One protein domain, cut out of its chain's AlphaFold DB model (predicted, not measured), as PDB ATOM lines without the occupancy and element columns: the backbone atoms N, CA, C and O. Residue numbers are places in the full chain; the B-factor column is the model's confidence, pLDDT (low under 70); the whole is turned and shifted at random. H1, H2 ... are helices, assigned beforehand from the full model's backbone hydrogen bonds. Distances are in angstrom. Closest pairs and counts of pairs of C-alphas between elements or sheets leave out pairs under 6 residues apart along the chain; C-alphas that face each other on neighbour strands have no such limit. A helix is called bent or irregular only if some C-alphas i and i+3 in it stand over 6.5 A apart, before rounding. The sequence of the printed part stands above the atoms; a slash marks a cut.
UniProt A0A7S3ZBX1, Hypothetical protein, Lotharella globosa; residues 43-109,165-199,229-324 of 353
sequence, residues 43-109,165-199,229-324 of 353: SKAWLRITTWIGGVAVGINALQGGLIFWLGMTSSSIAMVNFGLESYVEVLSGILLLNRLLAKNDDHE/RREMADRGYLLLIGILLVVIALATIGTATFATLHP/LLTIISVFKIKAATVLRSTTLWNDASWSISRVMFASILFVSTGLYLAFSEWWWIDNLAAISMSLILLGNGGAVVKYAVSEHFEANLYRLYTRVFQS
ATOM      1  N   SER A  43      -1.651   4.490  52.674       75.75
ATOM      2  CA  SER A  43      -1.416   4.518  51.223       75.75
ATOM      3  C   SER A  43      -2.717   4.448  50.418       75.75
ATOM      4  O   SER A  43      -2.828   5.107  49.381       75.75
ATOM      5  N   LYS A  44      -3.715   3.686  50.890       80.75
ATOM      6  CA  LYS A  44      -5.040   3.603  50.252       80.75
ATOM      7  C   LYS A  44      -5.795   4.924  50.380       80.75
ATOM      8  O   LYS A  44      -6.338   5.425  49.395       80.75
ATOM      9  N   ALA A  45      -5.756   5.541  51.563       85.38
ATOM     10  CA  ALA A  45      -6.349   6.858  51.786       85.38
ATOM     11  C   ALA A  45      -5.744   7.921  50.848       85.38
ATOM     12  O   ALA A  45      -6.478   8.650  50.178       85.38
ATOM     13  N   TRP A  46      -4.414   7.963  50.720       84.00
ATOM     14  CA  TRP A  46      -3.735   8.898  49.817       84.00
ATOM     15  C   TRP A  46      -4.024   8.639  48.337       84.00
ATOM     16  O   TRP A  46      -4.114   9.600  47.568       84.00
ATOM     17  N   LEU A  47      -4.215   7.381  47.924       85.69
ATOM     18  CA  LEU A  47      -4.615   7.053  46.555       85.69
ATOM     19  C   LEU A  47      -6.009   7.611  46.243       85.69
ATOM     20  O   LEU A  47      -6.164   8.321  45.253       85.69
ATOM     21  N   ARG A  48      -6.995   7.386  47.123       88.31
ATOM     22  CA  ARG A  48      -8.362   7.919  46.966       88.31
ATOM     23  C   ARG A  48      -8.379   9.447  46.927       88.31
ATOM     24  O   ARG A  48      -9.019  10.030  46.054       88.31
ATOM     25  N   ILE A  49      -7.627  10.092  47.822       88.56
ATOM     26  CA  ILE A  49      -7.470  11.555  47.844       88.56
ATOM     27  C   ILE A  49      -6.866  12.049  46.525       88.56
ATOM     28  O   ILE A  49      -7.365  13.004  45.939       88.56
ATOM     29  N   THR A  50      -5.823  11.386  46.027       89.12
ATOM     30  CA  THR A  50      -5.153  11.775  44.777       89.12
ATOM     31  C   THR A  50      -6.070  11.611  43.569       89.12
ATOM     32  O   THR A  50      -6.133  12.509  42.733       89.12
ATOM     33  N   THR A  51      -6.822  10.513  43.496       90.12
ATOM     34  CA  THR A  51      -7.840  10.285  42.463       90.12
ATOM     35  C   THR A  51      -8.907  11.380  42.495       90.12
ATOM     36  O   THR A  51      -9.249  11.941  41.455       90.12
ATOM     37  N   TRP A  52      -9.384  11.758  43.685       92.38
ATOM     38  CA  TRP A  52     -10.365  12.833  43.836       92.38
ATOM     39  C   TRP A  52      -9.807  14.200  43.413       92.38
ATOM     40  O   TRP A  52     -10.432  14.895  42.613       92.38
ATOM     41  N   ILE A  53      -8.596  14.555  43.862       90.94
ATOM     42  CA  ILE A  53      -7.893  15.781  43.443       90.94
ATOM     43  C   ILE A  53      -7.706  15.801  41.921       90.94
ATOM     44  O   ILE A  53      -7.936  16.832  41.292       90.94
ATOM     45  N   GLY A  54      -7.323  14.669  41.323       90.38
ATOM     46  CA  GLY A  54      -7.175  14.522  39.878       90.38
ATOM     47  C   GLY A  54      -8.483  14.781  39.132       90.38
ATOM     48  O   GLY A  54      -8.502  15.571  38.191       90.38
ATOM     49  N   GLY A  55      -9.590  14.191  39.592       92.44
ATOM     50  CA  GLY A  55     -10.919  14.418  39.020       92.44
ATOM     51  C   GLY A  55     -11.365  15.882  39.111       92.44
ATOM     52  O   GLY A  55     -11.797  16.462  38.114       92.44
ATOM     53  N   VAL A  56     -11.187  16.513  40.277       92.88
ATOM     54  CA  VAL A  56     -11.489  17.941  40.475       92.88
ATOM     55  C   VAL A  56     -10.631  18.815  39.557       92.88
ATOM     56  O   VAL A  56     -11.154  19.721  38.909       92.88
ATOM     57  N   ALA A  57      -9.332  18.527  39.448       91.75
ATOM     58  CA  ALA A  57      -8.431  19.261  38.569       91.75
ATOM     59  C   ALA A  57      -8.874  19.163  37.103       91.75
ATOM     60  O   ALA A  57      -8.954  20.188  36.430       91.75
ATOM     61  N   VAL A  58      -9.217  17.966  36.613       93.81
ATOM     62  CA  VAL A  58      -9.740  17.766  35.250       93.81
ATOM     63  C   VAL A  58     -10.998  18.605  35.012       93.81
ATOM     64  O   VAL A  58     -11.067  19.317  34.009       93.81
ATOM     65  N   GLY A  59     -11.955  18.589  35.944       94.62
ATOM     66  CA  GLY A  59     -13.186  19.379  35.837       94.62
ATOM     67  C   GLY A  59     -12.927  20.888  35.784       94.62
ATOM     68  O   GLY A  59     -13.433  21.575  34.895       94.62
ATOM     69  N   ILE A  60     -12.085  21.403  36.687       93.88
ATOM     70  CA  ILE A  60     -11.715  22.825  36.714       93.88
ATOM     71  C   ILE A  60     -10.998  23.220  35.420       93.88
ATOM     72  O   ILE A  60     -11.360  24.226  34.814       93.88
ATOM     73  N   ASN A  61     -10.040  22.418  34.951       94.00
ATOM     74  CA  ASN A  61      -9.292  22.698  33.724       94.00
ATOM     75  C   ASN A  61     -10.195  22.699  32.483       94.00
ATOM     76  O   ASN A  61     -10.009  23.532  31.596       94.00
ATOM     77  N   ALA A  62     -11.189  21.811  32.420       95.69
ATOM     78  CA  ALA A  62     -12.150  21.783  31.322       95.69
ATOM     79  C   ALA A  62     -13.017  23.052  31.293       95.69
ATOM     80  O   ALA A  62     -13.132  23.698  30.250       95.69
ATOM     81  N   LEU A  63     -13.580  23.445  32.443       96.00
ATOM     82  CA  LEU A  63     -14.415  24.645  32.561       96.00
ATOM     83  C   LEU A  63     -13.619  25.925  32.289       96.00
ATOM     84  O   LEU A  63     -14.032  26.769  31.495       96.00
ATOM     85  N   GLN A  64     -12.453  26.052  32.919       94.50
ATOM     86  CA  GLN A  64     -11.551  27.184  32.750       94.50
ATOM     87  C   GLN A  64     -11.054  27.291  31.304       94.50
ATOM     88  O   GLN A  64     -11.080  28.376  30.726       94.50
ATOM     89  N   GLY A  65     -10.629  26.167  30.720       94.56
ATOM     90  CA  GLY A  65     -10.173  26.086  29.335       94.56
ATOM     91  C   GLY A  65     -11.247  26.545  28.360       94.56
ATOM     92  O   GLY A  65     -10.980  27.405  27.525       94.56
ATOM     93  N   GLY A  66     -12.479  26.054  28.529       95.94
ATOM     94  CA  GLY A  66     -13.615  26.462  27.706       95.94
ATOM     95  C   GLY A  66     -13.961  27.941  27.838       95.94
ATOM     96  O   GLY A  66     -14.136  28.618  26.824       95.94
ATOM     97  N   LEU A  67     -13.997  28.471  29.064       95.44
ATOM     98  CA  LEU A  67     -14.275  29.889  29.299       95.44
ATOM     99  C   LEU A  67     -13.206  30.791  28.663       95.44
ATOM    100  O   LEU A  67     -13.540  31.759  27.983       95.44
ATOM    101  N   ILE A  68     -11.924  30.471  28.860       94.75
ATOM    102  CA  ILE A  68     -10.812  31.269  28.328       94.75
ATOM    103  C   ILE A  68     -10.733  31.163  26.808       94.75
ATOM    104  O   ILE A  68     -10.552  32.181  26.147       94.75
ATOM    105  N   PHE A  69     -10.926  29.970  26.248       95.81
ATOM    106  CA  PHE A  69     -10.982  29.767  24.804       95.81
ATOM    107  C   PHE A  69     -12.109  30.594  24.170       95.81
ATOM    108  O   PHE A  69     -11.883  31.323  23.202       95.81
ATOM    109  N   TRP A  70     -13.309  30.551  24.755       94.06
ATOM    110  CA  TRP A  70     -14.456  31.332  24.293       94.06
ATOM    111  C   TRP A  70     -14.209  32.847  24.376       94.06
ATOM    112  O   TRP A  70     -14.461  33.578  23.412       94.06
ATOM    113  N   LEU A  71     -13.644  33.333  25.485       91.62
ATOM    114  CA  LEU A  71     -13.239  34.736  25.625       91.62
ATOM    115  C   LEU A  71     -12.122  35.127  24.647       91.62
ATOM    116  O   LEU A  71     -12.112  36.243  24.126       91.62
ATOM    117  N   GLY A  72     -11.199  34.213  24.357       90.88
ATOM    118  CA  GLY A  72     -10.144  34.407  23.369       90.88
ATOM    119  C   GLY A  72     -10.715  34.619  21.972       90.88
ATOM    120  O   GLY A  72     -10.390  35.613  21.329       90.88
ATOM    121  N   MET A  73     -11.641  33.758  21.540       92.00
ATOM    122  CA  MET A  73     -12.305  33.888  20.238       92.00
ATOM    123  C   MET A  73     -13.125  35.178  20.127       92.00
ATOM    124  O   MET A  73     -12.999  35.910  19.149       92.00
ATOM    125  N   THR A  74     -13.939  35.487  21.142       88.81
ATOM    126  CA  THR A  74     -14.808  36.683  21.140       88.81
ATOM    127  C   THR A  74     -14.035  37.995  21.224       88.81
ATOM    128  O   THR A  74     -14.575  39.050  20.888       88.81
ATOM    129  N   SER A  75     -12.782  37.945  21.673       86.69
ATOM    130  CA  SER A  75     -11.929  39.116  21.832       86.69
ATOM    131  C   SER A  75     -10.696  39.122  20.930       86.69
ATOM    132  O   SER A  75      -9.818  39.966  21.122       86.69
ATOM    133  N   SER A  76     -10.645  38.186  19.974       88.88
ATOM    134  CA  SER A  76      -9.555  37.987  19.012       88.88
ATOM    135  C   SER A  76      -8.159  37.940  19.656       88.88
ATOM    136  O   SER A  76      -7.190  38.385  19.052       88.88
ATOM    137  N   SER A  77      -8.060  37.413  20.883       92.06
ATOM    138  CA  SER A  77      -6.786  37.243  21.598       92.06
ATOM    139  C   SER A  77      -6.202  35.874  21.282       92.06
ATOM    140  O   SER A  77      -6.758  34.839  21.664       92.06
ATOM    141  N   ILE A  78      -5.064  35.874  20.594       94.00
ATOM    142  CA  ILE A  78      -4.355  34.657  20.197       94.00
ATOM    143  C   ILE A  78      -3.793  33.969  21.446       94.00
ATOM    144  O   ILE A  78      -3.889  32.748  21.571       94.00
ATOM    145  N   ALA A  79      -3.284  34.744  22.412       94.25
ATOM    146  CA  ALA A  79      -2.746  34.201  23.657       94.25
ATOM    147  C   ALA A  79      -3.819  33.479  24.495       94.25
ATOM    148  O   ALA A  79      -3.567  32.383  24.994       94.25
ATOM    149  N   MET A  80      -5.030  34.043  24.616       94.56
ATOM    150  CA  MET A  80      -6.136  33.385  25.328       94.56
ATOM    151  C   MET A  80      -6.613  32.122  24.607       94.56
ATOM    152  O   MET A  80      -6.856  31.108  25.258       94.56
ATOM    153  N   VAL A  81      -6.725  32.155  23.273       95.12
ATOM    154  CA  VAL A  81      -7.093  30.962  22.495       95.12
ATOM    155  C   VAL A  81      -6.075  29.843  22.725       95.12
ATOM    156  O   VAL A  81      -6.478  28.723  23.038       95.12
ATOM    157  N   ASN A  82      -4.776  30.147  22.644       94.50
ATOM    158  CA  ASN A  82      -3.720  29.161  22.869       94.50
ATOM    159  C   ASN A  82      -3.757  28.589  24.297       94.50
ATOM    160  O   ASN A  82      -3.775  27.373  24.472       94.50
ATOM    161  N   PHE A  83      -3.881  29.448  25.311       94.44
ATOM    162  CA  PHE A  83      -4.005  29.011  26.705       94.44
ATOM    163  C   PHE A  83      -5.227  28.101  26.931       94.44
ATOM    164  O   PHE A  83      -5.161  27.106  27.655       94.44
ATOM    165  N   GLY A  84      -6.357  28.418  26.288       94.69
ATOM    166  CA  GLY A  84      -7.553  27.581  26.315       94.69
ATOM    167  C   GLY A  84      -7.320  26.199  25.695       94.69
ATOM    168  O   GLY A  84      -7.679  25.190  26.302       94.69
ATOM    169  N   LEU A  85      -6.663  26.142  24.528       94.31
ATOM    170  CA  LEU A  85      -6.306  24.894  23.839       94.31
ATOM    171  C   LEU A  85      -5.380  24.002  24.674       94.31
ATOM    172  O   LEU A  85      -5.607  22.795  24.775       94.31
ATOM    173  N   GLU A  86      -4.385  24.585  25.333       92.56
ATOM    174  CA  GLU A  86      -3.478  23.859  26.229       92.56
ATOM    175  C   GLU A  86      -4.211  23.236  27.427       92.56
ATOM    176  O   GLU A  86      -3.874  22.133  27.863       92.56
ATOM    177  N   SER A  87      -5.260  23.895  27.931       93.81
ATOM    178  CA  SER A  87      -6.086  23.339  29.006       93.81
ATOM    179  C   SER A  87      -6.803  22.053  28.580       93.81
ATOM    180  O   SER A  87      -6.921  21.123  29.377       93.81
ATOM    181  N   TYR A  88      -7.226  21.939  27.316       93.19
ATOM    182  CA  TYR A  88      -7.805  20.694  26.802       93.19
ATOM    183  C   TYR A  88      -6.775  19.566  26.704       93.19
ATOM    184  O   TYR A  88      -7.108  18.414  26.983       93.19
ATOM    185  N   VAL A  89      -5.517  19.874  26.371       91.50
ATOM    186  CA  VAL A  89      -4.439  18.871  26.387       91.50
ATOM    187  C   VAL A  89      -4.209  18.336  27.801       91.50
ATOM    188  O   VAL A  89      -4.081  17.124  27.984       91.50
ATOM    189  N   GLU A  90      -4.234  19.207  28.812       90.50
ATOM    190  CA  GLU A  90      -4.192  18.769  30.210       90.50
ATOM    191  C   GLU A  90      -5.380  17.862  30.543       90.50
ATOM    192  O   GLU A  90      -5.169  16.800  31.118       90.50
ATOM    193  N   VAL A  91      -6.606  18.241  30.172       92.62
ATOM    194  CA  VAL A  91      -7.806  17.423  30.417       92.62
ATOM    195  C   VAL A  91      -7.628  16.016  29.847       92.62
ATOM    196  O   VAL A  91      -7.850  15.043  30.564       92.62
ATOM    197  N   LEU A  92      -7.148  15.894  28.605       89.88
ATOM    198  CA  LEU A  92      -6.866  14.596  27.985       89.88
ATOM    199  C   LEU A  92      -5.820  13.801  28.777       89.88
ATOM    200  O   LEU A  92      -6.039  12.630  29.090       89.88
ATOM    201  N   SER A  93      -4.705  14.433  29.148       86.44
ATOM    202  CA  SER A  93      -3.649  13.774  29.927       86.44
ATOM    203  C   SER A  93      -4.100  13.373  31.341       86.44
ATOM    204  O   SER A  93      -3.766  12.286  31.816       86.44
ATOM    205  N   GLY A  94      -4.924  14.198  31.990       87.88
ATOM    206  CA  GLY A  94      -5.452  13.973  33.331       87.88
ATOM    207  C   GLY A  94      -6.490  12.857  33.366       87.88
ATOM    208  O   GLY A  94      -6.475  12.053  34.291       87.88
ATOM    209  N   ILE A  95      -7.332  12.736  32.332       88.94
ATOM    210  CA  ILE A  95      -8.250  11.596  32.175       88.94
ATOM    211  C   ILE A  95      -7.462  10.288  32.052       88.94
ATOM    212  O   ILE A  95      -7.795   9.302  32.708       88.94
ATOM    213  N   LEU A  96      -6.384  10.274  31.260       86.12
ATOM    214  CA  LEU A  96      -5.526   9.093  31.129       86.12
ATOM    215  C   LEU A  96      -4.884   8.705  32.467       86.12
ATOM    216  O   LEU A  96      -4.877   7.526  32.826       86.12
ATOM    217  N   LEU A  97      -4.380   9.682  33.226       85.00
ATOM    218  CA  LEU A  97      -3.834   9.436  34.560       85.00
ATOM    219  C   LEU A  97      -4.907   8.925  35.529       85.00
ATOM    220  O   LEU A  97      -4.655   7.972  36.263       85.00
ATOM    221  N   LEU A  98      -6.100   9.520  35.511       87.25
ATOM    222  CA  LEU A  98      -7.207   9.128  36.379       87.25
ATOM    223  C   LEU A  98      -7.635   7.684  36.106       87.25
ATOM    224  O   LEU A  98      -7.765   6.905  37.044       87.25
ATOM    225  N   ASN A  99      -7.739   7.295  34.833       85.94
ATOM    226  CA  ASN A  99      -8.023   5.914  34.443       85.94
ATOM    227  C   ASN A  99      -6.972   4.934  34.986       85.94
ATOM    228  O   ASN A  99      -7.318   3.829  35.401       85.94
ATOM    229  N   ARG A 100      -5.690   5.328  35.039       83.62
ATOM    230  CA  ARG A 100      -4.634   4.498  35.647       83.62
ATOM    231  C   ARG A 100      -4.750   4.411  37.164       83.62
ATOM    232  O   ARG A 100      -4.519   3.341  37.721       83.62
ATOM    233  N   LEU A 101      -5.060   5.520  37.832       83.56
ATOM    234  CA  LEU A 101      -5.216   5.543  39.287       83.56
ATOM    235  C   LEU A 101      -6.437   4.734  39.734       83.56
ATOM    236  O   LEU A 101      -6.343   4.017  40.725       83.56
ATOM    237  N   LEU A 102      -7.538   4.802  38.979       84.31
ATOM    238  CA  LEU A 102      -8.744   4.008  39.216       84.31
ATOM    239  C   LEU A 102      -8.469   2.514  39.041       84.31
ATOM    240  O   LEU A 102      -8.705   1.756  39.971       84.31
ATOM    241  N   ALA A 103      -7.840   2.112  37.932       80.81
ATOM    242  CA  ALA A 103      -7.471   0.710  37.723       80.81
ATOM    243  C   ALA A 103      -6.575   0.156  38.849       80.81
ATOM    244  O   ALA A 103      -6.710  -0.995  39.241       80.81
ATOM    245  N   LYS A 104      -5.673   0.983  39.398       79.25
ATOM    246  CA  LYS A 104      -4.830   0.591  40.536       79.25
ATOM    247  C   LYS A 104      -5.616   0.470  41.846       79.25
ATOM    248  O   LYS A 104      -5.225  -0.307  42.710       79.25
ATOM    249  N   ASN A 105      -6.667   1.267  42.025       76.88
ATOM    250  CA  ASN A 105      -7.515   1.195  43.209       76.88
ATOM    251  C   ASN A 105      -8.310  -0.121  43.235       76.88
ATOM    252  O   ASN A 105      -8.346  -0.766  44.278       76.88
ATOM    253  N   ASP A 106      -8.829  -0.550  42.081       75.56
ATOM    254  CA  ASP A 106      -9.591  -1.800  41.938       75.56
ATOM    255  C   ASP A 106      -8.721  -3.040  42.241       75.56
ATOM    256  O   ASP A 106      -9.140  -3.945  42.961       75.56
ATOM    257  N   ASP A 107      -7.467  -3.056  41.770       71.88
ATOM    258  CA  ASP A 107      -6.515  -4.149  42.039       71.88
ATOM    259  C   ASP A 107      -6.207  -4.306  43.549       71.88
ATOM    260  O   ASP A 107      -5.903  -5.404  44.015       71.88
ATOM    261  N   HIS A 108      -6.271  -3.216  44.325       61.19
ATOM    262  CA  HIS A 108      -6.039  -3.225  45.775       61.19
ATOM    263  C   HIS A 108      -7.261  -3.660  46.595       61.19
ATOM    264  O   HIS A 108      -7.087  -4.047  47.752       61.19
ATOM    265  N   GLU A 109      -8.463  -3.557  46.028       63.31
ATOM    266  CA  GLU A 109      -9.722  -3.969  46.658       63.31
ATOM    267  C   GLU A 109      -9.898  -5.491  46.575       63.31
ATOM    268  O   GLU A 109     -10.295  -6.121  47.545       63.31
ATOM    269  N   ARG A 165       1.019  -4.312  25.857       75.06
ATOM    270  CA  ARG A 165      -0.077  -3.588  25.177       75.06
ATOM    271  C   ARG A 165      -0.399  -2.252  25.847       75.06
ATOM    272  O   ARG A 165      -0.604  -1.276  25.130       75.06
ATOM    273  N   ARG A 166      -0.427  -2.199  27.185       72.94
ATOM    274  CA  ARG A 166      -0.621  -0.943  27.932       72.94
ATOM    275  C   ARG A 166       0.523   0.032  27.655       72.94
ATOM    276  O   ARG A 166       0.265   1.173  27.302       72.94
ATOM    277  N   GLU A 167       1.761  -0.454  27.665       76.38
ATOM    278  CA  GLU A 167       2.940   0.354  27.352       76.38
ATOM    279  C   GLU A 167       2.903   0.929  25.923       76.38
ATOM    280  O   GLU A 167       3.169   2.113  25.719       76.38
ATOM    281  N   MET A 168       2.533   0.124  24.921       76.38
ATOM    282  CA  MET A 168       2.398   0.608  23.540       76.38
ATOM    283  C   MET A 168       1.279   1.647  23.393       76.38
ATOM    284  O   MET A 168       1.466   2.642  22.691       76.38
ATOM    285  N   ALA A 169       0.142   1.450  24.070       80.38
ATOM    286  CA  ALA A 169      -0.934   2.437  24.090       80.38
ATOM    287  C   ALA A 169      -0.464   3.752  24.734       80.38
ATOM    288  O   ALA A 169      -0.664   4.822  24.166       80.38
ATOM    289  N   ASP A 170       0.236   3.666  25.864       78.75
ATOM    290  CA  ASP A 170       0.767   4.814  26.599       78.75
ATOM    291  C   ASP A 170       1.770   5.630  25.774       78.75
ATOM    292  O   ASP A 170       1.708   6.862  25.753       78.75
ATOM    293  N   ARG A 171       2.660   4.953  25.039       82.69
ATOM    294  CA  ARG A 171       3.576   5.595  24.084       82.69
ATOM    295  C   ARG A 171       2.810   6.291  22.958       82.69
ATOM    296  O   ARG A 171       3.141   7.423  22.617       82.69
ATOM    297  N   GLY A 172       1.770   5.646  22.422       85.69
ATOM    298  CA  GLY A 172       0.896   6.227  21.402       85.69
ATOM    299  C   GLY A 172       0.203   7.508  21.874       85.69
ATOM    300  O   GLY A 172       0.228   8.513  21.167       85.69
ATOM    301  N   TYR A 173      -0.341   7.513  23.095       85.50
ATOM    302  CA  TYR A 173      -0.963   8.700  23.690       85.50
ATOM    303  C   TYR A 173       0.037   9.834  23.927       85.50
ATOM    304  O   TYR A 173      -0.253  10.982  23.596       85.50
ATOM    305  N   LEU A 174       1.224   9.532  24.461       84.38
ATOM    306  CA  LEU A 174       2.273  10.537  24.661       84.38
ATOM    307  C   LEU A 174       2.745  11.141  23.335       84.38
ATOM    308  O   LEU A 174       2.933  12.352  23.247       84.38
ATOM    309  N   LEU A 175       2.892  10.316  22.297       89.62
ATOM    310  CA  LEU A 175       3.253  10.771  20.959       89.62
ATOM    311  C   LEU A 175       2.165  11.672  20.363       89.62
ATOM    312  O   LEU A 175       2.483  12.737  19.839       89.62
ATOM    313  N   LEU A 176       0.891  11.292  20.502       90.12
ATOM    314  CA  LEU A 176      -0.245  12.108  20.073       90.12
ATOM    315  C   LEU A 176      -0.256  13.471  20.780       90.12
ATOM    316  O   LEU A 176      -0.354  14.497  20.110       90.12
ATOM    317  N   ILE A 177      -0.115  13.487  22.110       89.38
ATOM    318  CA  ILE A 177      -0.062  14.719  22.911       89.38
ATOM    319  C   ILE A 177       1.120  15.591  22.473       89.38
ATOM    320  O   ILE A 177       0.943  16.777  22.211       89.38
ATOM    321  N   GLY A 178       2.315  15.010  22.338       90.00
ATOM    322  CA  GLY A 178       3.510  15.734  21.910       90.00
ATOM    323  C   GLY A 178       3.356  16.373  20.526       90.00
ATOM    324  O   GLY A 178       3.662  17.552  20.357       90.00
ATOM    325  N   ILE A 179       2.834  15.626  19.546       94.06
ATOM    326  CA  ILE A 179       2.575  16.139  18.193       94.06
ATOM    327  C   ILE A 179       1.531  17.253  18.233       94.06
ATOM    328  O   ILE A 179       1.734  18.296  17.614       94.06
ATOM    329  N   LEU A 180       0.443  17.062  18.981       93.38
ATOM    330  CA  LEU A 180      -0.614  18.058  19.121       93.38
ATOM    331  C   LEU A 180      -0.061  19.387  19.652       93.38
ATOM    332  O   LEU A 180      -0.375  20.441  19.106       93.38
ATOM    333  N   LEU A 181       0.823  19.343  20.651       91.50
ATOM    334  CA  LEU A 181       1.464  20.535  21.214       91.50
ATOM    335  C   LEU A 181       2.368  21.248  20.209       91.50
ATOM    336  O   LEU A 181       2.321  22.471  20.104       91.50
ATOM    337  N   VAL A 182       3.160  20.495  19.443       95.25
ATOM    338  CA  VAL A 182       4.008  21.057  18.382       95.25
ATOM    339  C   VAL A 182       3.151  21.737  17.314       95.25
ATOM    340  O   VAL A 182       3.456  22.853  16.902       95.25
ATOM    341  N   VAL A 183       2.055  21.101  16.892       96.31
ATOM    342  CA  VAL A 183       1.131  21.666  15.900       96.31
ATOM    343  C   VAL A 183       0.481  22.950  16.420       96.31
ATOM    344  O   VAL A 183       0.487  23.955  15.709       96.31
ATOM    345  N   ILE A 184      -0.025  22.948  17.659       94.81
ATOM    346  CA  ILE A 184      -0.617  24.133  18.300       94.81
ATOM    347  C   ILE A 184       0.413  25.270  18.395       94.81
ATOM    348  O   ILE A 184       0.101  26.408  18.042       94.81
ATOM    349  N   ALA A 185       1.650  24.970  18.796       96.06
ATOM    350  CA  ALA A 185       2.715  25.961  18.896       96.06
ATOM    351  C   ALA A 185       3.057  26.589  17.535       96.06
ATOM    352  O   ALA A 185       3.132  27.810  17.416       96.06
ATOM    353  N   LEU A 186       3.231  25.773  16.490       97.12
ATOM    354  CA  LEU A 186       3.547  26.263  15.144       97.12
ATOM    355  C   LEU A 186       2.402  27.093  14.556       97.12
ATOM    356  O   LEU A 186       2.649  28.150  13.973       97.12
ATOM    357  N   ALA A 187       1.157  26.648  14.745       96.44
ATOM    358  CA  ALA A 187      -0.020  27.397  14.322       96.44
ATOM    359  C   ALA A 187      -0.092  28.760  15.025       96.44
ATOM    360  O   ALA A 187      -0.320  29.775  14.370       96.44
ATOM    361  N   THR A 188       0.169  28.799  16.334       96.12
ATOM    362  CA  THR A 188       0.142  30.026  17.139       96.12
ATOM    363  C   THR A 188       1.269  30.990  16.767       96.12
ATOM    364  O   THR A 188       1.036  32.191  16.645       96.12
ATOM    365  N   ILE A 189       2.482  30.490  16.506       97.31
ATOM    366  CA  ILE A 189       3.586  31.319  15.992       97.31
ATOM    367  C   ILE A 189       3.209  31.919  14.636       97.31
ATOM    368  O   ILE A 189       3.397  33.118  14.424       97.31
ATOM    369  N   GLY A 190       2.652  31.114  13.726       96.31
ATOM    370  CA  GLY A 190       2.224  31.570  12.403       96.31
ATOM    371  C   GLY A 190       1.154  32.662  12.475       96.31
ATOM    372  O   GLY A 190       1.310  33.716  11.856       96.31
ATOM    373  N   THR A 191       0.102  32.451  13.271       94.19
ATOM    374  CA  THR A 191      -0.990  33.424  13.430       94.19
ATOM    375  C   THR A 191      -0.531  34.701  14.128       94.19
ATOM    376  O   THR A 191      -0.840  35.789  13.645       94.19
ATOM    377  N   ALA A 192       0.264  34.604  15.198       94.81
ATOM    378  CA  ALA A 192       0.787  35.769  15.913       94.81
ATOM    379  C   ALA A 192       1.777  36.582  15.062       94.81
ATOM    380  O   ALA A 192       1.753  37.816  15.082       94.81
ATOM    381  N   THR A 193       2.615  35.914  14.262       95.00
ATOM    382  CA  THR A 193       3.529  36.585  13.322       95.00
ATOM    383  C   THR A 193       2.741  37.306  12.234       95.00
ATOM    384  O   THR A 193       2.977  38.487  11.980       95.00
ATOM    385  N   PHE A 194       1.749  36.640  11.636       94.00
ATOM    386  CA  PHE A 194       0.886  37.247  10.625       94.00
ATOM    387  C   PHE A 194       0.128  38.467  11.168       94.00
ATOM    388  O   PHE A 194       0.119  39.512  10.515       94.00
ATOM    389  N   ALA A 195      -0.441  38.359  12.373       90.50
ATOM    390  CA  ALA A 195      -1.143  39.448  13.052       90.50
ATOM    391  C   ALA A 195      -0.218  40.624  13.410       90.50
ATOM    392  O   ALA A 195      -0.653  41.772  13.429       90.50
ATOM    393  N   THR A 196       1.067  40.359  13.665       91.62
ATOM    394  CA  THR A 196       2.065  41.409  13.920       91.62
ATOM    395  C   THR A 196       2.438  42.161  12.642       91.62
ATOM    396  O   THR A 196       2.602  43.378  12.671       91.62
ATOM    397  N   LEU A 197       2.538  41.456  11.511       91.62
ATOM    398  CA  LEU A 197       2.854  42.055  10.208       91.62
ATOM    399  C   LEU A 197       1.667  42.810   9.588       91.62
ATOM    400  O   LEU A 197       1.875  43.735   8.804       91.62
ATOM    401  N   HIS A 198       0.438  42.437   9.944       88.31
ATOM    402  CA  HIS A 198      -0.792  43.055   9.454       88.31
ATOM    403  C   HIS A 198      -1.562  43.674  10.623       88.31
ATOM    404  O   HIS A 198      -2.580  43.112  11.041       88.31
ATOM    405  N   PRO A 199      -1.092  44.813  11.171       79.19
ATOM    406  CA  PRO A 199      -1.779  45.463  12.272       79.19
ATOM    407  C   PRO A 199      -3.232  45.741  11.875       79.19
ATOM    408  O   PRO A 199      -3.491  46.160  10.736       79.19
ATOM    409  N   LEU A 229      -6.059  29.600  40.661       94.25
ATOM    410  CA  LEU A 229      -6.571  28.224  40.679       94.25
ATOM    411  C   LEU A 229      -5.505  27.212  40.254       94.25
ATOM    412  O   LEU A 229      -5.324  26.193  40.922       94.25
ATOM    413  N   LEU A 230      -4.757  27.504  39.190       93.81
ATOM    414  CA  LEU A 230      -3.699  26.616  38.712       93.81
ATOM    415  C   LEU A 230      -2.537  26.519  39.697       93.81
ATOM    416  O   LEU A 230      -1.981  25.437  39.867       93.81
ATOM    417  N   THR A 231      -2.209  27.610  40.391       94.69
ATOM    418  CA  THR A 231      -1.195  27.588  41.452       94.69
ATOM    419  C   THR A 231      -1.634  26.677  42.596       94.69
ATOM    420  O   THR A 231      -0.868  25.816  43.030       94.69
ATOM    421  N   ILE A 232      -2.885  26.810  43.047       94.81
ATOM    422  CA  ILE A 232      -3.451  25.972  44.111       94.81
ATOM    423  C   ILE A 232      -3.421  24.493  43.697       94.81
ATOM    424  O   ILE A 232      -2.876  23.662  44.426       94.81
ATOM    425  N   ILE A 233      -3.941  24.164  42.510       92.25
ATOM    426  CA  ILE A 233      -3.969  22.789  41.989       92.25
ATOM    427  C   ILE A 233      -2.552  22.222  41.849       92.25
ATOM    428  O   ILE A 233      -2.304  21.086  42.256       92.25
ATOM    429  N   SER A 234      -1.610  23.007  41.322       91.50
ATOM    430  CA  SER A 234      -0.218  22.583  41.141       91.50
ATOM    431  C   SER A 234       0.437  22.222  42.476       91.50
ATOM    432  O   SER A 234       1.042  21.156  42.592       91.50
ATOM    433  N   VAL A 235       0.237  23.026  43.526       92.62
ATOM    434  CA  VAL A 235       0.760  22.725  44.869       92.62
ATOM    435  C   VAL A 235       0.186  21.415  45.414       92.62
ATOM    436  O   VAL A 235       0.933  20.608  45.973       92.62
ATOM    437  N   PHE A 236      -1.114  21.162  45.236       91.75
ATOM    438  CA  PHE A 236      -1.728  19.900  45.663       91.75
ATOM    439  C   PHE A 236      -1.193  18.695  44.882       91.75
ATOM    440  O   PHE A 236      -0.868  17.678  45.499       91.75
ATOM    441  N   LYS A 237      -1.022  18.817  43.560       89.38
ATOM    442  CA  LYS A 237      -0.417  17.772  42.719       89.38
ATOM    443  C   LYS A 237       1.018  17.451  43.151       89.38
ATOM    444  O   LYS A 237       1.359  16.281  43.301       89.38
ATOM    445  N   ILE A 238       1.840  18.470  43.420       89.12
ATOM    446  CA  ILE A 238       3.221  18.293  43.901       89.12
ATOM    447  C   ILE A 238       3.228  17.576  45.255       89.12
ATOM    448  O   ILE A 238       3.972  16.613  45.440       89.12
ATOM    449  N   LYS A 239       2.366  17.986  46.195       88.75
ATOM    450  CA  LYS A 239       2.247  17.317  47.499       88.75
ATOM    451  C   LYS A 239       1.843  15.852  47.343       88.75
ATOM    452  O   LYS A 239       2.511  14.982  47.899       88.75
ATOM    453  N   ALA A 240       0.828  15.556  46.537       86.38
ATOM    454  CA  ALA A 240       0.418  14.179  46.269       86.38
ATOM    455  C   ALA A 240       1.561  13.352  45.642       86.38
ATOM    456  O   ALA A 240       1.822  12.228  46.075       86.38
ATOM    457  N   ALA A 241       2.314  13.932  44.700       85.19
ATOM    458  CA  ALA A 241       3.480  13.302  44.077       85.19
ATOM    459  C   ALA A 241       4.606  12.994  45.076       85.19
ATOM    460  O   ALA A 241       5.212  11.921  45.009       85.19
ATOM    461  N   THR A 242       4.864  13.899  46.026       84.75
ATOM    462  CA  THR A 242       5.865  13.685  47.086       84.75
ATOM    463  C   THR A 242       5.466  12.566  48.044       84.75
ATOM    464  O   THR A 242       6.297  11.710  48.348       84.75
ATOM    465  N   VAL A 243       4.203  12.539  48.482       85.25
ATOM    466  CA  VAL A 243       3.709  11.566  49.469       85.25
ATOM    467  C   VAL A 243       3.639  10.165  48.868       85.25
ATOM    468  O   VAL A 243       4.107   9.211  49.483       85.25
ATOM    469  N   LEU A 244       3.132  10.038  47.639       81.81
ATOM    470  CA  LEU A 244       3.017   8.751  46.948       81.81
ATOM    471  C   LEU A 244       4.323   8.284  46.284       81.81
ATOM    472  O   LEU A 244       4.357   7.187  45.729       81.81
ATOM    473  N   ARG A 245       5.381   9.113  46.289       83.94
ATOM    474  CA  ARG A 245       6.676   8.864  45.620       83.94
ATOM    475  C   ARG A 245       6.529   8.366  44.172       83.94
ATOM    476  O   ARG A 245       7.320   7.557  43.694       83.94
ATOM    477  N   SER A 246       5.511   8.857  43.466       77.69
ATOM    478  CA  SER A 246       5.168   8.399  42.117       77.69
ATOM    479  C   SER A 246       5.807   9.290  41.058       77.69
ATOM    480  O   SER A 246       5.502  10.481  40.968       77.69
ATOM    481  N   THR A 247       6.660   8.708  40.215       76.00
ATOM    482  CA  THR A 247       7.278   9.403  39.073       76.00
ATOM    483  C   THR A 247       6.234   9.864  38.057       76.00
ATOM    484  O   THR A 247       6.341  10.959  37.515       76.00
ATOM    485  N   THR A 248       5.176   9.077  37.843       77.75
ATOM    486  CA  THR A 248       4.073   9.449  36.947       77.75
ATOM    487  C   THR A 248       3.324  10.680  37.455       77.75
ATOM    488  O   THR A 248       3.024  11.577  36.671       77.75
ATOM    489  N   LEU A 249       3.069  10.756  38.765       79.31
ATOM    490  CA  LEU A 249       2.366  11.889  39.370       79.31
ATOM    491  C   LEU A 249       3.238  13.152  39.399       79.31
ATOM    492  O   LEU A 249       2.738  14.256  39.212       79.31
ATOM    493  N   TRP A 250       4.556  12.992  39.556       82.00
ATOM    494  CA  TRP A 250       5.514  14.088  39.397       82.00
ATOM    495  C   TRP A 250       5.503  14.675  37.986       82.00
ATOM    496  O   TRP A 250       5.517  15.897  37.841       82.00
ATOM    497  N   ASN A 251       5.432  13.837  36.951       77.62
ATOM    498  CA  ASN A 251       5.365  14.318  35.569       77.62
ATOM    499  C   ASN A 251       4.091  15.138  35.315       77.62
ATOM    500  O   ASN A 251       4.154  16.210  34.718       77.62
ATOM    501  N   ASP A 252       2.954  14.673  35.831       82.94
ATOM    502  CA  ASP A 252       1.668  15.374  35.756       82.94
ATOM    503  C   ASP A 252       1.647  16.687  36.574       82.94
ATOM    504  O   ASP A 252       1.083  17.699  36.148       82.94
ATOM    505  N   ALA A 253       2.320  16.718  37.728       85.31
ATOM    506  CA  ALA A 253       2.505  17.937  38.517       85.31
ATOM    507  C   ALA A 253       3.373  18.974  37.788       85.31
ATOM    508  O   ALA A 253       3.060  20.164  37.784       85.31
ATOM    509  N   SER A 254       4.439  18.519  37.132       81.12
ATOM    510  CA  SER A 254       5.389  19.365  36.396       81.12
ATOM    511  C   SER A 254       4.763  20.005  35.167       81.12
ATOM    512  O   SER A 254       4.989  21.178  34.868       81.12
ATOM    513  N   TRP A 255       3.907  19.244  34.491       85.06
ATOM    514  CA  TRP A 255       3.084  19.750  33.409       85.06
ATOM    515  C   TRP A 255       2.178  20.903  33.889       85.06
ATOM    516  O   TRP A 255       2.159  21.982  33.291       85.06
ATOM    517  N   SER A 256       1.560  20.757  35.068       89.06
ATOM    518  CA  SER A 256       0.774  21.826  35.699       89.06
ATOM    519  C   SER A 256       1.600  23.068  36.079       89.06
ATOM    520  O   SER A 256       1.038  24.163  36.089       89.06
ATOM    521  N   ILE A 257       2.905  22.947  36.365       87.31
ATOM    522  CA  ILE A 257       3.787  24.105  36.634       87.31
ATOM    523  C   ILE A 257       3.956  24.960  35.373       87.31
ATOM    524  O   ILE A 257       3.873  26.187  35.444       87.31
ATOM    525  N   SER A 258       4.129  24.329  34.206       87.38
ATOM    526  CA  SER A 258       4.220  25.053  32.928       87.38
ATOM    527  C   SER A 258       2.956  25.880  32.670       87.38
ATOM    528  O   SER A 258       3.036  27.025  32.230       87.38
ATOM    529  N   ARG A 259       1.783  25.360  33.051       91.50
ATOM    530  CA  ARG A 259       0.525  26.114  32.948       91.50
ATOM    531  C   ARG A 259       0.435  27.299  33.903       91.50
ATOM    532  O   ARG A 259      -0.140  28.316  33.525       91.50
ATOM    533  N   VAL A 260       1.023  27.227  35.098       93.50
ATOM    534  CA  VAL A 260       1.130  28.401  35.988       93.50
ATOM    535  C   VAL A 260       1.976  29.496  35.330       93.50
ATOM    536  O   VAL A 260       1.604  30.671  35.381       93.50
ATOM    537  N   MET A 261       3.068  29.130  34.648       93.12
ATOM    538  CA  MET A 261       3.877  30.088  33.882       93.12
ATOM    539  C   MET A 261       3.065  30.731  32.754       93.12
ATOM    540  O   MET A 261       3.055  31.954  32.634       93.12
ATOM    541  N   PHE A 262       2.322  29.945  31.972       93.62
ATOM    542  CA  PHE A 262       1.467  30.477  30.907       93.62
ATOM    543  C   PHE A 262       0.342  31.364  31.440       93.62
ATOM    544  O   PHE A 262       0.107  32.442  30.901       93.62
ATOM    545  N   ALA A 263      -0.292  30.985  32.550       95.56
ATOM    546  CA  ALA A 263      -1.314  31.808  33.190       95.56
ATOM    547  C   ALA A 263      -0.731  33.144  33.670       95.56
ATOM    548  O   ALA A 263      -1.366  34.186  33.527       95.56
ATOM    549  N   SER A 264       0.505  33.123  34.174       95.50
ATOM    550  CA  SER A 264       1.228  34.324  34.594       95.50
ATOM    551  C   SER A 264       1.560  35.228  33.405       95.50
ATOM    552  O   SER A 264       1.303  36.427  33.470       95.50
ATOM    553  N   ILE A 265       2.064  34.669  32.297       95.88
ATOM    554  CA  ILE A 265       2.321  35.427  31.061       95.88
ATOM    555  C   ILE A 265       1.013  36.038  30.540       95.88
ATOM    556  O   ILE A 265       0.997  37.209  30.167       95.88
ATOM    557  N   LEU A 266      -0.092  35.284  30.553       94.62
ATOM    558  CA  LEU A 266      -1.399  35.770  30.113       94.62
ATOM    559  C   LEU A 266      -1.910  36.913  30.999       94.62
ATOM    560  O   LEU A 266      -2.371  37.934  30.491       94.62
ATOM    561  N   PHE A 267      -1.809  36.761  32.319       96.81
ATOM    562  CA  PHE A 267      -2.215  37.781  33.282       96.81
ATOM    563  C   PHE A 267      -1.388  39.064  33.138       96.81
ATOM    564  O   PHE A 267      -1.947  40.155  33.057       96.81
ATOM    565  N   VAL A 268      -0.062  38.943  33.019       95.94
ATOM    566  CA  VAL A 268       0.828  40.095  32.813       95.94
ATOM    567  C   VAL A 268       0.548  40.769  31.472       95.94
ATOM    568  O   VAL A 268       0.423  41.988  31.420       95.94
ATOM    569  N   SER A 269       0.393  39.993  30.398       94.31
ATOM    570  CA  SER A 269       0.077  40.502  29.058       94.31
ATOM    571  C   SER A 269      -1.245  41.273  29.033       94.31
ATOM    572  O   SER A 269      -1.298  42.424  28.595       94.31
ATOM    573  N   THR A 270      -2.310  40.678  29.573       92.12
ATOM    574  CA  THR A 270      -3.634  41.316  29.624       92.12
ATOM    575  C   THR A 270      -3.656  42.525  30.557       92.12
ATOM    576  O   THR A 270      -4.281  43.529  30.220       92.12
ATOM    577  N   GLY A 271      -2.937  42.480  31.683       93.06
ATOM    578  CA  GLY A 271      -2.771  43.617  32.590       93.06
ATOM    579  C   GLY A 271      -2.008  44.779  31.949       93.06
ATOM    580  O   GLY A 271      -2.445  45.926  32.042       93.06
ATOM    581  N   LEU A 272      -0.917  44.491  31.233       92.06
ATOM    582  CA  LEU A 272      -0.164  45.495  30.477       92.06
ATOM    583  C   LEU A 272      -1.005  46.113  29.360       92.06
ATOM    584  O   LEU A 272      -0.972  47.327  29.193       92.06
ATOM    585  N   TYR A 273      -1.796  45.316  28.640       87.19
ATOM    586  CA  TYR A 273      -2.717  45.827  27.623       87.19
ATOM    587  C   TYR A 273      -3.801  46.743  28.221       87.19
ATOM    588  O   TYR A 273      -4.246  47.691  27.576       87.19
ATOM    589  N   LEU A 274      -4.214  46.486  29.468       87.75
ATOM    590  CA  LEU A 274      -5.169  47.330  30.189       87.75
ATOM    591  C   LEU A 274      -4.531  48.662  30.629       87.75
ATOM    592  O   LEU A 274      -5.192  49.697  30.563       87.75
ATOM    593  N   ALA A 275      -3.250  48.651  31.013       89.25
ATOM    594  CA  ALA A 275      -2.492  49.851  31.375       89.25
ATOM    595  C   ALA A 275      -2.057  50.692  30.157       89.25
ATOM    596  O   ALA A 275      -2.089  51.920  30.210       89.25
ATOM    597  N   PHE A 276      -1.674  50.038  29.058       87.06
ATOM    598  CA  PHE A 276      -1.135  50.657  27.847       87.06
ATOM    599  C   PHE A 276      -1.907  50.174  26.619       87.06
ATOM    600  O   PHE A 276      -1.484  49.268  25.900       87.06
ATOM    601  N   SER A 277      -3.042  50.818  26.342       76.44
ATOM    602  CA  SER A 277      -3.921  50.440  25.226       76.44
ATOM    603  C   SER A 277      -3.274  50.565  23.842       76.44
ATOM    604  O   SER A 277      -3.786  50.005  22.877       76.44
ATOM    605  N   GLU A 278      -2.166  51.300  23.729       81.31
ATOM    606  CA  GLU A 278      -1.450  51.491  22.462       81.31
ATOM    607  C   GLU A 278      -0.541  50.315  22.096       81.31
ATOM    608  O   GLU A 278      -0.110  50.188  20.951       81.31
ATOM    609  N   TRP A 279      -0.250  49.419  23.041       87.25
ATOM    610  CA  TRP A 279       0.644  48.291  22.804       87.25
ATOM    611  C   TRP A 279      -0.150  47.093  22.265       87.25
ATOM    612  O   TRP A 279      -0.302  46.051  22.900       87.25
ATOM    613  N   TRP A 280      -0.670  47.248  21.051       84.88
ATOM    614  CA  TRP A 280      -1.472  46.234  20.355       84.88
ATOM    615  C   TRP A 280      -0.721  44.914  20.099       84.88
ATOM    616  O   TRP A 280      -1.349  43.878  19.912       84.88
ATOM    617  N   TRP A 281       0.613  44.930  20.112       90.62
ATOM    618  CA  TRP A 281       1.461  43.766  19.846       90.62
ATOM    619  C   TRP A 281       1.729  42.881  21.078       90.62
ATOM    620  O   TRP A 281       2.268  41.786  20.912       90.62
ATOM    621  N   ILE A 282       1.367  43.301  22.303       93.31
ATOM    622  CA  ILE A 282       1.667  42.524  23.528       93.31
ATOM    623  C   ILE A 282       1.021  41.139  23.478       93.31
ATOM    624  O   ILE A 282       1.669  40.156  23.834       93.31
ATOM    625  N   ASP A 283      -0.233  41.042  23.024       92.56
ATOM    626  CA  ASP A 283      -0.945  39.759  22.953       92.56
ATOM    627  C   ASP A 283      -0.219  38.773  22.025       92.56
ATOM    628  O   ASP A 283       0.010  37.621  22.396       92.56
ATOM    629  N   ASN A 284       0.261  39.259  20.876       94.69
ATOM    630  CA  ASN A 284       1.055  38.466  19.938       94.69
ATOM    631  C   ASN A 284       2.393  38.039  20.556       94.69
ATOM    632  O   ASN A 284       2.793  36.884  20.410       94.69
ATOM    633  N   LEU A 285       3.078  38.934  21.280       95.56
ATOM    634  CA  LEU A 285       4.337  38.593  21.951       95.56
ATOM    635  C   LEU A 285       4.126  37.532  23.040       95.56
ATOM    636  O   LEU A 285       4.928  36.604  23.160       95.56
ATOM    637  N   ALA A 286       3.046  37.645  23.815       95.81
ATOM    638  CA  ALA A 286       2.674  36.656  24.819       95.81
ATOM    639  C   ALA A 286       2.394  35.292  24.173       95.81
ATOM    640  O   ALA A 286       2.936  34.284  24.624       95.81
ATOM    641  N   ALA A 287       1.629  35.270  23.076       95.44
ATOM    642  CA  ALA A 287       1.334  34.058  22.317       95.44
ATOM    643  C   ALA A 287       2.605  33.394  21.762       95.44
ATOM    644  O   ALA A 287       2.786  32.187  21.925       95.44
ATOM    645  N   ILE A 288       3.521  34.166  21.168       96.75
ATOM    646  CA  ILE A 288       4.810  33.655  20.674       96.75
ATOM    647  C   ILE A 288       5.645  33.100  21.833       96.75
ATOM    648  O   ILE A 288       6.178  31.998  21.728       96.75
ATOM    649  N   SER A 289       5.720  33.819  22.955       96.00
ATOM    650  CA  SER A 289       6.489  33.390  24.131       96.00
ATOM    651  C   SER A 289       5.979  32.058  24.690       96.00
ATOM    652  O   SER A 289       6.772  31.143  24.910       96.00
ATOM    653  N   MET A 290       4.657  31.916  24.858       94.88
ATOM    654  CA  MET A 290       4.037  30.649  25.269       94.88
ATOM    655  C   MET A 290       4.313  29.543  24.249       94.88
ATOM    656  O   MET A 290       4.720  28.449  24.626       94.88
ATOM    657  N   SER A 291       4.178  29.846  22.956       95.19
ATOM    658  CA  SER A 291       4.368  28.870  21.879       95.19
ATOM    659  C   SER A 291       5.793  28.339  21.795       95.19
ATOM    660  O   SER A 291       5.980  27.162  21.511       95.19
ATOM    661  N   LEU A 292       6.814  29.160  22.053       95.19
ATOM    662  CA  LEU A 292       8.207  28.701  22.067       95.19
ATOM    663  C   LEU A 292       8.470  27.721  23.216       95.19
ATOM    664  O   LEU A 292       9.120  26.692  23.019       95.19
ATOM    665  N   ILE A 293       7.920  28.008  24.397       92.12
ATOM    666  CA  ILE A 293       7.976  27.094  25.545       92.12
ATOM    667  C   ILE A 293       7.198  25.808  25.224       92.12
ATOM    668  O   ILE A 293       7.696  24.706  25.461       92.12
ATOM    669  N   LEU A 294       6.010  25.935  24.626       90.81
ATOM    670  CA  LEU A 294       5.164  24.812  24.228       90.81
ATOM    671  C   LEU A 294       5.852  23.918  23.193       90.81
ATOM    672  O   LEU A 294       5.808  22.696  23.312       90.81
ATOM    673  N   LEU A 295       6.530  24.513  22.211       93.06
ATOM    674  CA  LEU A 295       7.274  23.807  21.173       93.06
ATOM    675  C   LEU A 295       8.441  23.014  21.771       93.06
ATOM    676  O   LEU A 295       8.641  21.852  21.413       93.06
ATOM    677  N   GLY A 296       9.174  23.618  22.712       89.38
ATOM    678  CA  GLY A 296      10.237  22.946  23.458       89.38
ATOM    679  C   GLY A 296       9.711  21.743  24.243       89.38
ATOM    680  O   GLY A 296      10.238  20.638  24.105       89.38
ATOM    681  N   ASN A 297       8.629  21.933  24.999       87.62
ATOM    682  CA  ASN A 297       8.002  20.876  25.792       87.62
ATOM    683  C   ASN A 297       7.418  19.759  24.909       87.62
ATOM    684  O   ASN A 297       7.689  18.582  25.140       87.62
ATOM    685  N   GLY A 298       6.668  20.113  23.864       88.06
ATOM    686  CA  GLY A 298       6.064  19.170  22.925       88.06
ATOM    687  C   GLY A 298       7.112  18.347  22.177       88.06
ATOM    688  O   GLY A 298       7.031  17.121  22.150       88.06
ATOM    689  N   GLY A 299       8.159  18.991  21.651       89.38
ATOM    690  CA  GLY A 299       9.264  18.301  20.981       89.38
ATOM    691  C   GLY A 299      10.017  17.346  21.913       89.38
ATOM    692  O   GLY A 299      10.388  16.242  21.509       89.38
ATOM    693  N   ALA A 300      10.188  17.731  23.179       85.62
ATOM    694  CA  ALA A 300      10.793  16.885  24.199       85.62
ATOM    695  C   ALA A 300       9.932  15.637  24.488       85.62
ATOM    696  O   ALA A 300      10.470  14.530  24.545       85.62
ATOM    697  N   VAL A 301       8.603  15.790  24.570       85.38
ATOM    698  CA  VAL A 301       7.646  14.677  24.722       85.38
ATOM    699  C   VAL A 301       7.653  13.749  23.504       85.38
ATOM    700  O   VAL A 301       7.692  12.532  23.673       85.38
ATOM    701  N   VAL A 302       7.684  14.286  22.279       89.88
ATOM    702  CA  VAL A 302       7.767  13.469  21.052       89.88
ATOM    703  C   VAL A 302       9.064  12.666  21.025       89.88
ATOM    704  O   VAL A 302       9.039  11.448  20.851       89.88
ATOM    705  N   LYS A 303      10.207  13.327  21.248       87.88
ATOM    706  CA  LYS A 303      11.515  12.660  21.290       87.88
ATOM    707  C   LYS A 303      11.542  11.558  22.345       87.88
ATOM    708  O   LYS A 303      12.120  10.497  22.119       87.88
ATOM    709  N   TYR A 304      10.911  11.815  23.483       79.69
ATOM    710  CA  TYR A 304      10.785  10.857  24.562       79.69
ATOM    711  C   TYR A 304       9.940   9.636  24.161       79.69
ATOM    712  O   TYR A 304      10.408   8.506  24.309       79.69
ATOM    713  N   ALA A 305       8.753   9.854  23.586       84.12
ATOM    714  CA  ALA A 305       7.841   8.794  23.156       84.12
ATOM    715  C   ALA A 305       8.431   7.891  22.053       84.12
ATOM    716  O   ALA A 305       8.089   6.713  21.979       84.12
ATOM    717  N   VAL A 306       9.334   8.433  21.226       86.50
ATOM    718  CA  VAL A 306      10.033   7.697  20.156       86.50
ATOM    719  C   VAL A 306      11.275   6.949  20.667       86.50
ATOM    720  O   VAL A 306      11.728   6.006  20.023       86.50
ATOM    721  N   SER A 307      11.848   7.330  21.814       82.44
ATOM    722  CA  SER A 307      13.096   6.721  22.296       82.44
ATOM    723  C   SER A 307      12.904   5.284  22.805       82.44
ATOM    724  O   SER A 307      11.968   4.991  23.546       82.44
ATOM    725  N   GLU A 308      13.824   4.381  22.447       65.19
ATOM    726  CA  GLU A 308      13.761   2.957  22.826       65.19
ATOM    727  C   GLU A 308      13.902   2.726  24.342       65.19
ATOM    728  O   GLU A 308      13.371   1.755  24.876       65.19
ATOM    729  N   HIS A 309      14.563   3.652  25.047       61.00
ATOM    730  CA  HIS A 309      14.801   3.615  26.493       61.00
ATOM    731  C   HIS A 309      13.859   4.577  27.228       61.00
ATOM    732  O   HIS A 309      14.292   5.576  27.810       61.00
ATOM    733  N   PHE A 310      12.565   4.268  27.165       55.25
ATOM    734  CA  PHE A 310      11.480   5.063  27.741       55.25
ATOM    735  C   PHE A 310      11.748   5.400  29.222       55.25
ATOM    736  O   PHE A 310      11.930   6.558  29.560       55.25
ATOM    737  N   GLU A 311      11.937   4.434  30.119       51.81
ATOM    738  CA  GLU A 311      12.046   4.754  31.558       51.81
ATOM    739  C   GLU A 311      13.293   5.578  31.950       51.81
ATOM    740  O   GLU A 311      13.208   6.478  32.788       51.81
ATOM    741  N   ALA A 312      14.445   5.338  31.314       46.91
ATOM    742  CA  ALA A 312      15.709   6.000  31.664       46.91
ATOM    743  C   ALA A 312      15.802   7.458  31.169       46.91
ATOM    744  O   ALA A 312      16.479   8.293  31.779       46.91
ATOM    745  N   ASN A 313      15.122   7.792  30.067       49.22
ATOM    746  CA  ASN A 313      15.158   9.137  29.489       49.22
ATOM    747  C   ASN A 313      14.184  10.114  30.164       49.22
ATOM    748  O   ASN A 313      14.442  11.317  30.147       49.22
ATOM    749  N   LEU A 314      13.119   9.621  30.807       47.66
ATOM    750  CA  LEU A 314      12.075  10.442  31.440       47.66
ATOM    751  C   LEU A 314      12.657  11.259  32.593       47.66
ATOM    752  O   LEU A 314      12.447  12.465  32.701       47.66
ATOM    753  N   TYR A 315      13.488  10.598  33.400       47.12
ATOM    754  CA  TYR A 315      14.194  11.201  34.523       47.12
ATOM    755  C   TYR A 315      15.257  12.222  34.071       47.12
ATOM    756  O   TYR A 315      15.414  13.285  34.676       47.12
ATOM    757  N   ARG A 316      15.970  11.940  32.969       50.06
ATOM    758  CA  ARG A 316      17.031  12.812  32.419       50.06
ATOM    759  C   ARG A 316      16.501  14.063  31.714       50.06
ATOM    760  O   ARG A 316      17.142  15.108  31.761       50.06
ATOM    761  N   LEU A 317      15.360  13.965  31.039       49.72
ATOM    762  CA  LEU A 317      14.701  15.110  30.408       49.72
ATOM    763  C   LEU A 317      14.168  16.073  31.480       49.72
ATOM    764  O   LEU A 317      14.338  17.285  31.378       49.72
ATOM    765  N   TYR A 318      13.600  15.508  32.546       49.97
ATOM    766  CA  TYR A 318      13.028  16.253  33.659       49.97
ATOM    767  C   TYR A 318      14.081  17.003  34.489       49.97
ATOM    768  O   TYR A 318      13.935  18.200  34.742       49.97
ATOM    769  N   THR A 319      15.188  16.334  34.828       50.81
ATOM    770  CA  THR A 319      16.322  16.961  35.534       50.81
ATOM    771  C   THR A 319      16.940  18.115  34.743       50.81
ATOM    772  O   THR A 319      17.357  19.099  35.337       50.81
ATOM    773  N   ARG A 320      16.958  18.053  33.404       49.72
ATOM    774  CA  ARG A 320      17.549  19.115  32.569       49.72
ATOM    775  C   ARG A 320      16.650  20.325  32.332       49.72
ATOM    776  O   ARG A 320      17.179  21.421  32.193       49.72
ATOM    777  N   VAL A 321      15.333  20.138  32.221       46.16
ATOM    778  CA  VAL A 321      14.406  21.231  31.864       46.16
ATOM    779  C   VAL A 321      13.816  21.912  33.103       46.16
ATOM    780  O   VAL A 321      13.608  23.122  33.076       46.16
ATOM    781  N   PHE A 322      13.583  21.177  34.196       42.28
ATOM    782  CA  PHE A 322      12.821  21.689  35.345       42.28
ATOM    783  C   PHE A 322      13.563  21.669  36.691       42.28
ATOM    784  O   PHE A 322      13.111  22.324  37.627       42.28
ATOM    785  N   GLN A 323      14.712  20.990  36.813       38.62
ATOM    786  CA  GLN A 323      15.566  21.062  38.009       38.62
ATOM    787  C   GLN A 323      16.872  21.805  37.703       38.62
ATOM    788  O   GLN A 323      17.923  21.205  37.516       38.62
ATOM    789  N   SER A 324      16.829  23.138  37.700       30.88
ATOM    790  CA  SER A 324      18.044  23.968  37.757       30.88
ATOM    791  C   SER A 324      18.625  24.098  39.173       30.88
ATOM    792  O   SER A 324      19.574  24.850  39.381       30.88
TER     793      SER A 324
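What this domain is: This is residues 43 to 109, 165 to 199 and 229 to 324 of the 353 residues of the protein "Hypothetical protein" of Lotharella globosa (UniProt A0A7S3ZBX1). This is a long bundle of six helices, H1 to H6, that run up and down along its longest axis, with a short seventh helix, H7, folded back along H6 near one end. Seen along that axis, H1, H2, H3, H6, H5 and H4 form a ring, each touching the next; it is pinched where residues 78 to 94 of H2 touch H3, H5 and H6, and looser beyond. Residues 274 to 279, of which 274 to 275 belong to H5 and the rest to the link from H5 to H6, stick out at one end. The printed part has 198 residues with seven named helices, H1 to H7 along the chain, and no named strand: all helix. It is compact, with a radius of gyration of the C-alphas of 17.8 A, yet elongated, spanning 60 by 34 by 30 A.

Where its parts are: H1, residues 43 to 74, is 46.0 A long and begins at C-alpha 43 (-1.416, 4.518, 51.223). H2, residues 78 to 109, is 47.1 A long. H3, residues 165 to 197, is the longest helix by residues, 48.1 A from C-alpha 165 at (-0.077, -3.588, 25.177). H4 takes residues 229 to 244. H5, residues 247 to 275, is 42.3 A long, and H6, residues 282 to 306, is 36.0 A. H7, residues 310 to 321, ends at C-alpha 321 (14.406, 21.231, 31.864); it is neither bent nor irregular, but only just: C-alphas 312 and 315 are 6.1 A apart.

How they stand to each other: H1 to H6 form an up-and-down bundle, each helix running against the one before it. H2 and H6 are the hubs, touching four helices each. H1 and H2, a helical hairpin, touch at a shallow tilt of 21 degrees, their closest C-alphas, those of Gly 65 and Gly 84, 4.3 A apart. H3 and H6 touch at a shallow tilt of 25 degrees, opposite ways, closest at the C-alphas of Gly 178 and Gly 298, 4.4 A. H2 touches H6 with residues 78 to 82 alone, the same way at a tilt of 36 degrees, only just steep; the closest C-alphas, of Ala 79 and Ala 287, are 4.3 A apart. H5 and H7 are near each other, while H3 and H5 are apart. Every O i to N i+4 pair is within hydrogen-bond range in H1 to H6; in H7 5 of 8 are.

The domain as a whole: The C-alphas farthest apart are those of Glu 109 and Glu 278, 61.1 A. Residues 110 to 164 and 200 to 228 are not printed; the C-alpha gaps are 23.6 A and 33.6 A. Of the links printed whole, none is long. Residues 108 to 109 and 308 to 324 have pLDDT under 70.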